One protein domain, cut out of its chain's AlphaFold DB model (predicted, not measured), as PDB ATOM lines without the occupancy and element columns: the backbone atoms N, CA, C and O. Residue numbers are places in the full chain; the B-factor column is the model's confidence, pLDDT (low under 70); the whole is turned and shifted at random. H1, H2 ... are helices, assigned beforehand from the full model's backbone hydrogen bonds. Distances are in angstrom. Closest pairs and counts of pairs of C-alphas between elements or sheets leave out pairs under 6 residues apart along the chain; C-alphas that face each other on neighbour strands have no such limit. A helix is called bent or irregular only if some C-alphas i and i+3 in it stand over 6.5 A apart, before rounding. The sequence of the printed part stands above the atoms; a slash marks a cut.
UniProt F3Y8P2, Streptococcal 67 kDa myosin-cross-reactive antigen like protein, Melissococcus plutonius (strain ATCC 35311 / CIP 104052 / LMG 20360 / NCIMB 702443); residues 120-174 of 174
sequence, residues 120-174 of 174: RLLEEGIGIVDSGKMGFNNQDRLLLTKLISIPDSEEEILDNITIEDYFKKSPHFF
ATOM      1  N   ARG A 120      30.720  12.679 -13.618       95.75
ATOM      2  CA  ARG A 120      31.815  13.457 -14.204       95.75
ATOM      3  C   ARG A 120      32.418  14.464 -13.228       95.75
ATOM      4  O   ARG A 120      33.628  14.697 -13.286       95.75
ATOM      5  N   LEU A 121      31.578  15.077 -12.389       96.25
ATOM      6  CA  LEU A 121      31.950  16.045 -11.358       96.25
ATOM      7  C   LEU A 121      31.378  15.607 -10.003       96.25
ATOM      8  O   LEU A 121      30.208  15.228  -9.900       96.25
ATOM      9  N   LEU A 122      32.220  15.677  -8.975       96.38
ATOM     10  CA  LEU A 122      31.897  15.353  -7.589       96.38
ATOM     11  C   LEU A 122      32.281  16.541  -6.710       96.38
ATOM     12  O   LEU A 122      33.381  17.072  -6.853       96.38
ATOM     13  N   GLU A 123      31.398  16.918  -5.792       96.06
ATOM     14  CA  GLU A 123      31.631  17.991  -4.827       96.06
ATOM     15  C   GLU A 123      31.424  17.485  -3.396       96.06
ATOM     16  O   GLU A 123      30.519  16.689  -3.113       96.06
ATOM     17  N   GLU A 124      32.289  17.926  -2.483       97.00
ATOM     18  CA  GLU A 124      32.227  17.540  -1.077       97.00
ATOM     19  C   GLU A 124      30.890  17.965  -0.451       97.00
ATOM     20  O   GLU A 124      30.430  19.091  -0.614       97.00
ATOM     21  N   GLY A 125      30.227  17.044   0.251       96.44
ATOM     22  CA  GLY A 125      28.930  17.295   0.891       96.44
ATOM     23  C   GLY A 125      27.720  17.324  -0.055       96.44
ATOM     24  O   GLY A 125      26.602  17.137   0.421       96.44
ATOM     25  N   ILE A 126      27.919  17.481  -1.369       94.56
ATOM     26  CA  ILE A 126      26.848  17.459  -2.384       94.56
ATOM     27  C   ILE A 126      26.770  16.095  -3.083       94.56
ATOM     28  O   ILE A 126      25.679  15.583  -3.337       94.56
ATOM     29  N   GLY A 127      27.916  15.469  -3.357       96.12
ATOM     30  CA  GLY A 127      27.996  14.243  -4.147       96.12
ATOM     31  C   GLY A 127      28.094  14.540  -5.644       96.12
ATOM     32  O   GLY A 127      28.895  15.375  -6.053       96.12
ATOM     33  N   ILE A 128      27.327  13.825  -6.473       96.31
ATOM     34  CA  ILE A 128      27.345  14.015  -7.933       96.31
ATOM     35  C   ILE A 128      26.671  15.344  -8.280       96.31
ATOM     36  O   ILE A 128      25.505  15.558  -7.951       96.31
ATOM     37  N   VAL A 129      27.399  16.205  -8.988       94.06
ATOM     38  CA  VAL A 129      26.896  17.500  -9.458       94.06
ATOM     39  C   VAL A 129      26.216  17.327 -10.821       94.06
ATOM     40  O   VAL A 129      26.722  16.602 -11.680       94.06
ATOM     41  N   ASP A 130      25.081  18.003 -11.047       90.31
ATOM     42  CA  ASP A 130      24.456  18.066 -12.377       90.31
ATOM     43  C   ASP A 130      25.336  18.883 -13.335       90.31
ATOM     44  O   ASP A 130      25.253  20.109 -13.415       90.31
ATOM     45  N   SER A 131      26.192  18.177 -14.070       91.38
ATOM     46  CA  SER A 131      27.103  18.739 -15.066       91.38
ATOM     47  C   SER A 131      26.535  18.702 -16.489       91.38
ATOM     48  O   SER A 131      27.289  18.820 -17.455       91.38
ATOM     49  N   GLY A 132      25.222  18.496 -16.660       91.94
ATOM     50  CA  GLY A 132      24.588  18.423 -17.982       91.94
ATOM     51  C   GLY A 132      24.496  19.773 -18.703       91.94
ATOM     52  O   GLY A 132      24.261  19.823 -19.912       91.94
ATOM     53  N   LYS A 133      24.681  20.883 -17.977       91.81
ATOM     54  CA  LYS A 133      24.667  22.252 -18.510       91.81
ATOM     55  C   LYS A 133      26.007  22.931 -18.248       91.81
ATOM     56  O   LYS A 133      26.498  22.917 -17.130       91.81
ATOM     57  N   MET A 134      26.528  23.626 -19.258       93.81
ATOM     58  CA  MET A 134      27.835  24.301 -19.188       93.81
ATOM     59  C   MET A 134      27.885  25.526 -18.254       93.81
ATOM     60  O   MET A 134      28.958  26.058 -18.021       93.81
ATOM     61  N   GLY A 135      26.750  26.049 -17.782       93.88
ATOM     62  CA  GLY A 135      26.726  27.195 -16.855       93.88
ATOM     63  C   GLY A 135      27.115  28.567 -17.434       93.88
ATOM     64  O   GLY A 135      26.924  29.569 -16.759       93.88
ATOM     65  N   PHE A 136      27.576  28.658 -18.686       96.69
ATOM     66  CA  PHE A 136      28.051  29.915 -19.279       96.69
ATOM     67  C   PHE A 136      27.031  31.061 -19.270       96.69
ATOM     68  O   PHE A 136      25.884  30.900 -19.716       96.69
ATOM     69  N   ASN A 137      27.484  32.251 -18.876       97.12
ATOM     70  CA  ASN A 137      26.734  33.493 -19.034       97.12
ATOM     71  C   ASN A 137      26.874  34.046 -20.474       97.12
ATOM     72  O   ASN A 137      27.508  33.439 -21.340       97.12
ATOM     73  N   ASN A 138      26.258  35.193 -20.773       97.94
ATOM     74  CA  ASN A 138      26.301  35.768 -22.125       97.94
ATOM     75  C   ASN A 138      27.707  36.230 -22.543       97.94
ATOM     76  O   ASN A 138      28.051  36.130 -23.718       97.94
ATOM     77  N   GLN A 139      28.514  36.715 -21.598       97.81
ATOM     78  CA  GLN A 139      29.878  37.167 -21.854       97.81
ATOM     79  C   GLN A 139      30.805  35.982 -22.167       97.81
ATOM     80  O   GLN A 139      31.558  36.054 -23.136       97.81
ATOM     81  N   ASP A 140      30.694  34.876 -21.423       98.00
ATOM     82  CA  ASP A 140      31.427  33.629 -21.681       98.00
ATOM     83  C   ASP A 140      31.130  33.106 -23.088       98.00
ATOM     84  O   ASP A 140      32.036  32.827 -23.872       98.00
ATOM     85  N   ARG A 141      29.836  33.035 -23.436       97.81
ATOM     86  CA  ARG A 141      29.373  32.571 -24.751       97.81
ATOM     87  C   ARG A 141      29.881  33.470 -25.866       97.81
ATOM     88  O   ARG A 141      30.303  32.954 -26.897       97.81
ATOM     89  N   LEU A 142      29.848  34.789 -25.672       98.12
ATOM     90  CA  LEU A 142      30.344  35.751 -26.653       98.12
ATOM     91  C   LEU A 142      31.841  35.555 -26.911       98.12
ATOM     92  O   LEU A 142      32.252  35.505 -28.067       98.12
ATOM     93  N   LEU A 143      32.644  35.426 -25.852       98.00
ATOM     94  CA  LEU A 143      34.087  35.224 -25.977       98.00
ATOM     95  C   LEU A 143      34.415  33.865 -26.597       98.00
ATOM     96  O   LEU A 143      35.191  33.817 -27.543       98.00
ATOM     97  N   LEU A 144      33.779  32.781 -26.152       98.06
ATOM     98  CA  LEU A 144      33.999  31.451 -26.725       98.06
ATOM     99  C   LEU A 144      33.582  31.388 -28.203       98.06
ATOM    100  O   LEU A 144      34.298  30.830 -29.028       98.06
ATOM    101  N   THR A 145      32.455  32.008 -28.561       98.19
ATOM    102  CA  THR A 145      32.009  32.094 -29.962       98.19
ATOM    103  C   THR A 145      32.989  32.908 -30.794       98.19
ATOM    104  O   THR A 145      33.314  32.513 -31.912       98.19
ATOM    105  N   LYS A 146      33.492  34.027 -30.252       97.38
ATOM    106  CA  LYS A 146      34.517  34.829 -30.917       97.38
ATOM    107  C   LYS A 146      35.783  34.008 -31.149       97.38
ATOM    108  O   LYS A 146      36.288  34.065 -32.257       97.38
ATOM    109  N   LEU A 147      36.246  33.245 -30.156       97.88
ATOM    110  CA  LEU A 147      37.419  32.373 -30.267       97.88
ATOM    111  C   LEU A 147      37.255  31.371 -31.414       97.88
ATOM    112  O   LEU A 147      38.105  31.302 -32.288       97.88
ATOM    113  N   ILE A 148      36.123  30.662 -31.449       97.50
ATOM    114  CA  ILE A 148      35.822  29.653 -32.478       97.50
ATOM    115  C   ILE A 148      35.641  30.276 -33.874       97.50
ATOM    116  O   ILE A 148      35.842  29.604 -34.878       97.50
ATOM    117  N   SER A 149      35.239  31.547 -33.956       97.88
ATOM    118  CA  SER A 149      35.016  32.233 -35.238       97.88
ATOM    119  C   SER A 149      36.290  32.828 -35.847       97.88
ATOM    120  O   SER A 149      36.208  33.398 -36.935       97.88
ATOM    121  N   ILE A 150      37.433  32.756 -35.156       97.88
ATOM    122  CA  ILE A 150      38.719  33.197 -35.711       97.88
ATOM    123  C   ILE A 150      39.089  32.228 -36.840       97.88
ATOM    124  O   ILE A 150      39.129  31.022 -36.601       97.88
ATOM    125  N   PRO A 151      39.326  32.715 -38.068       98.00
ATOM    126  CA  PRO A 151      39.773  31.854 -39.150       98.00
ATOM    127  C   PRO A 151      41.225  31.428 -38.922       98.00
ATOM    128  O   PRO A 151      42.025  32.214 -38.419       98.00
ATOM    129  N   ASP A 152      41.596  30.238 -39.396       97.25
ATOM    130  CA  ASP A 152      42.970  29.718 -39.289       97.25
ATOM    131  C   ASP A 152      44.022  30.696 -39.850       97.25
ATOM    132  O   ASP A 152      45.132  30.792 -39.339       97.25
ATOM    133  N   SER A 153      43.669  31.490 -40.870       98.06
ATOM    134  CA  SER A 153      44.550  32.517 -41.446       98.06
ATOM    135  C   SER A 153      44.905  33.663 -40.493       98.06
ATOM    136  O   SER A 153      45.779  34.462 -40.811       98.06
ATOM    137  N   GLU A 154      44.190  33.788 -39.377       98.00
ATOM    138  CA  GLU A 154      44.387  34.809 -38.349       98.00
ATOM    139  C   GLU A 154      44.757  34.190 -36.991       98.00
ATOM    140  O   GLU A 154      44.724  34.894 -35.987       98.00
ATOM    141  N   GLU A 155      45.118  32.903 -36.924       97.50
ATOM    142  CA  GLU A 155      45.435  32.223 -35.657       97.50
ATOM    143  C   GLU A 155      46.511  32.961 -34.838       97.50
ATOM    144  O   GLU A 155      46.391  33.059 -33.618       97.50
ATOM    145  N   GLU A 156      47.488  33.584 -35.507       98.06
ATOM    146  CA  GLU A 156      48.590  34.346 -34.891       98.06
ATOM    147  C   GLU A 156      48.116  35.487 -33.965       98.06
ATOM    148  O   GLU A 156      48.870  35.955 -33.111       98.06
ATOM    149  N   ILE A 157      46.852  35.934 -34.050       97.31
ATOM    150  CA  ILE A 157      46.301  36.896 -33.076       97.31
ATOM    151  C   ILE A 157      46.203  36.319 -31.654       97.31
ATOM    152  O   ILE A 157      45.981  37.079 -30.708       97.31
ATOM    153  N   LEU A 158      46.311  34.995 -31.507       97.88
ATOM    154  CA  LEU A 158      46.319  34.264 -30.241       97.88
ATOM    155  C   LEU A 158      47.737  33.979 -29.722       97.88
ATOM    156  O   LEU A 158      47.880  33.411 -28.636       97.88
ATOM    157  N   ASP A 159      48.783  34.394 -30.440       98.31
ATOM    158  CA  ASP A 159      50.168  34.137 -30.054       98.31
ATOM    159  C   ASP A 159      50.489  34.683 -28.661       98.31
ATOM    160  O   ASP A 159      50.308  35.865 -28.357       98.31
ATOM    161  N   ASN A 160      51.041  33.811 -27.814       98.00
ATOM    162  CA  ASN A 160      51.419  34.106 -26.428       98.00
ATOM    163  C   ASN A 160      50.258  34.590 -25.537       98.00
ATOM    164  O   ASN A 160      50.504  35.170 -24.478       98.00
ATOM    165  N   ILE A 161      49.003  34.349 -25.931       98.06
ATOM    166  CA  ILE A 161      47.826  34.631 -25.108       98.06
ATOM    167  C   ILE A 161      47.456  33.368 -24.330       98.06
ATOM    168  O   ILE A 161      47.131  32.333 -24.909       98.06
ATOM    169  N   THR A 162      47.475  33.447 -23.000       98.00
ATOM    170  CA  THR A 162      46.978  32.349 -22.163       98.00
ATOM    171  C   THR A 162      45.446  32.301 -22.172       98.00
ATOM    172  O   THR A 162      44.771  33.291 -22.464       98.00
ATOM    173  N   ILE A 163      44.859  31.157 -21.805       97.69
ATOM    174  CA  ILE A 163      43.396  31.041 -21.659       97.69
ATOM    175  C   ILE A 163      42.890  32.051 -20.610       97.69
ATOM    176  O   ILE A 163      41.878  32.714 -20.833       97.69
ATOM    177  N   GLU A 164      43.621  32.231 -19.505       97.31
ATOM    178  CA  GLU A 164      43.311  33.235 -18.478       97.31
ATOM    179  C   GLU A 164      43.309  34.661 -19.059       97.31
ATOM    180  O   GLU A 164      42.346  35.408 -18.870       97.31
ATOM    181  N   ASP A 165      44.324  35.021 -19.852       97.56
ATOM    182  CA  ASP A 165      44.411  36.333 -20.507       97.56
ATOM    183  C   ASP A 165      43.263  36.580 -21.490       97.56
ATOM    184  O   ASP A 165      42.721  37.693 -21.547       97.56
ATOM    185  N   TYR A 166      42.881  35.558 -22.263       97.69
ATOM    186  CA  TYR A 166      41.776  35.643 -23.219       97.69
ATOM    187  C   TYR A 166      40.444  35.903 -22.505       97.69
ATOM    188  O   TYR A 166      39.670  36.785 -22.900       97.69
ATOM    189  N   PHE A 167      40.200  35.187 -21.406       97.81
ATOM    190  CA  PHE A 167      38.970  35.278 -20.621       97.81
ATOM    191  C   PHE A 167      39.025  36.310 -19.482       97.81
ATOM    192  O   PHE A 167      38.061  36.421 -18.734       97.81
ATOM    193  N   LYS A 168      40.051  37.170 -19.389       96.81
ATOM    194  CA  LYS A 168      40.182  38.178 -18.311       96.81
ATOM    195  C   LYS A 168      38.991  39.131 -18.145       96.81
ATOM    196  O   LYS A 168      38.783  39.705 -17.080       96.81
ATOM    197  N   LYS A 169      38.212  39.342 -19.214       94.50
ATOM    198  CA  LYS A 169      36.981  40.159 -19.203       94.50
ATOM    199  C   LYS A 169      35.725  39.368 -18.813       94.50
ATOM    200  O   LYS A 169      34.649  39.953 -18.758       94.50
ATOM    201  N   SER A 170      35.859  38.071 -18.557       96.25
ATOM    202  CA  SER A 170      34.820  37.192 -18.029       96.25
ATOM    203  C   SER A 170      35.376  36.320 -16.894       96.25
ATOM    204  O   SER A 170      35.549  35.120 -17.079       96.25
ATOM    205  N   PRO A 171      35.649  36.892 -15.702       94.50
ATOM    206  CA  PRO A 171      36.134  36.114 -14.558       94.50
ATOM    207  C   PRO A 171      35.218  34.943 -14.180       94.50
ATOM    208  O   PRO A 171      35.707  33.946 -13.690       94.50
ATOM    209  N   HIS A 172      33.911  35.049 -14.466       97.25
ATOM    210  CA  HIS A 172      32.915  33.981 -14.284       97.25
ATOM    211  C   HIS A 172      33.217  32.693 -15.073       97.25
ATOM    212  O   HIS A 172      32.660  31.646 -14.763       97.25
ATOM    213  N   PHE A 173      34.045  32.760 -16.118       95.06
ATOM    214  CA  PHE A 173      34.412  31.581 -16.899       95.06
ATOM    215  C   PHE A 173      35.189  30.536 -16.073       95.06
ATOM    216  O   PHE A 173      35.166  29.359 -16.432       95.06
ATOM    217  N   PHE A 174      35.851  30.962 -14.990       93.19
ATOM    218  CA  PHE A 174      36.607  30.125 -14.054       93.19
ATOM    219  C   PHE A 174      35.957  30.125 -12.667       93.19
ATOM    220  O   PHE A 174      36.061  29.077 -11.994       93.19
TER     221      PHE A 174
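AT A GLANCE: This is residues 120 to 174 of the 174 residues of the protein "Streptococcal 67 kDa myosin-cross-reactive antigen like protein" of Melissococcus plutonius (strain ATCC 35311 / CIP 104052 / LMG 20360 / NCIMB 702443) (UniProt F3Y8P2). An unnamed arm, residues 120 to 137, folds back on itself near its start and leads into a loose U of three short helices, with H1 and H3 as its sides and H2 at the turn. The printed part has 55 residues, 23 of them in H1, H2 and H3, with no named strand: all helix, though under half lie in named elements. It is only just loose, close to extended, with a radius of gyration of the C-alphas of 14.8 A; the spans are 46 by 19 by 19 A.

IN THESE COORDINATES: Begin at residues 122 to 123, which pair antiparallel with 127 to 128. Find C-alpha 138 at (26.301, 35.768, -22.125); H1 runs from there to residue 148, 15.3 A. H2, residues 152 to 158, spans 10.7 A and is irregular: C-alphas 153 and 156 are 7.9 A apart. H3, residues 163 to 167, spans 6.2 A and ends at C-alpha 167, (38.970, 35.278, -20.621).

HOW THE PARTS SIT: H1 and H3 are close but not clearly touching; their closest C-alphas, Leu 143 and Phe 167, are 7.2 A apart. H2 is apart from H1, and only just apart from H3, at 8.5 A. In H1 and H3 every O i to N i+4 pair is within hydrogen-bond range; H2 has 0 of 3, but 3 of 4 O i to N i+3 pairs.

THE WHOLE: The farthest C-alphas, Gly 125 and Ser 153, are 47.6 A apart. Both links are tight, the printed part has no cut, and no printed residue is under 70 in pLDDT.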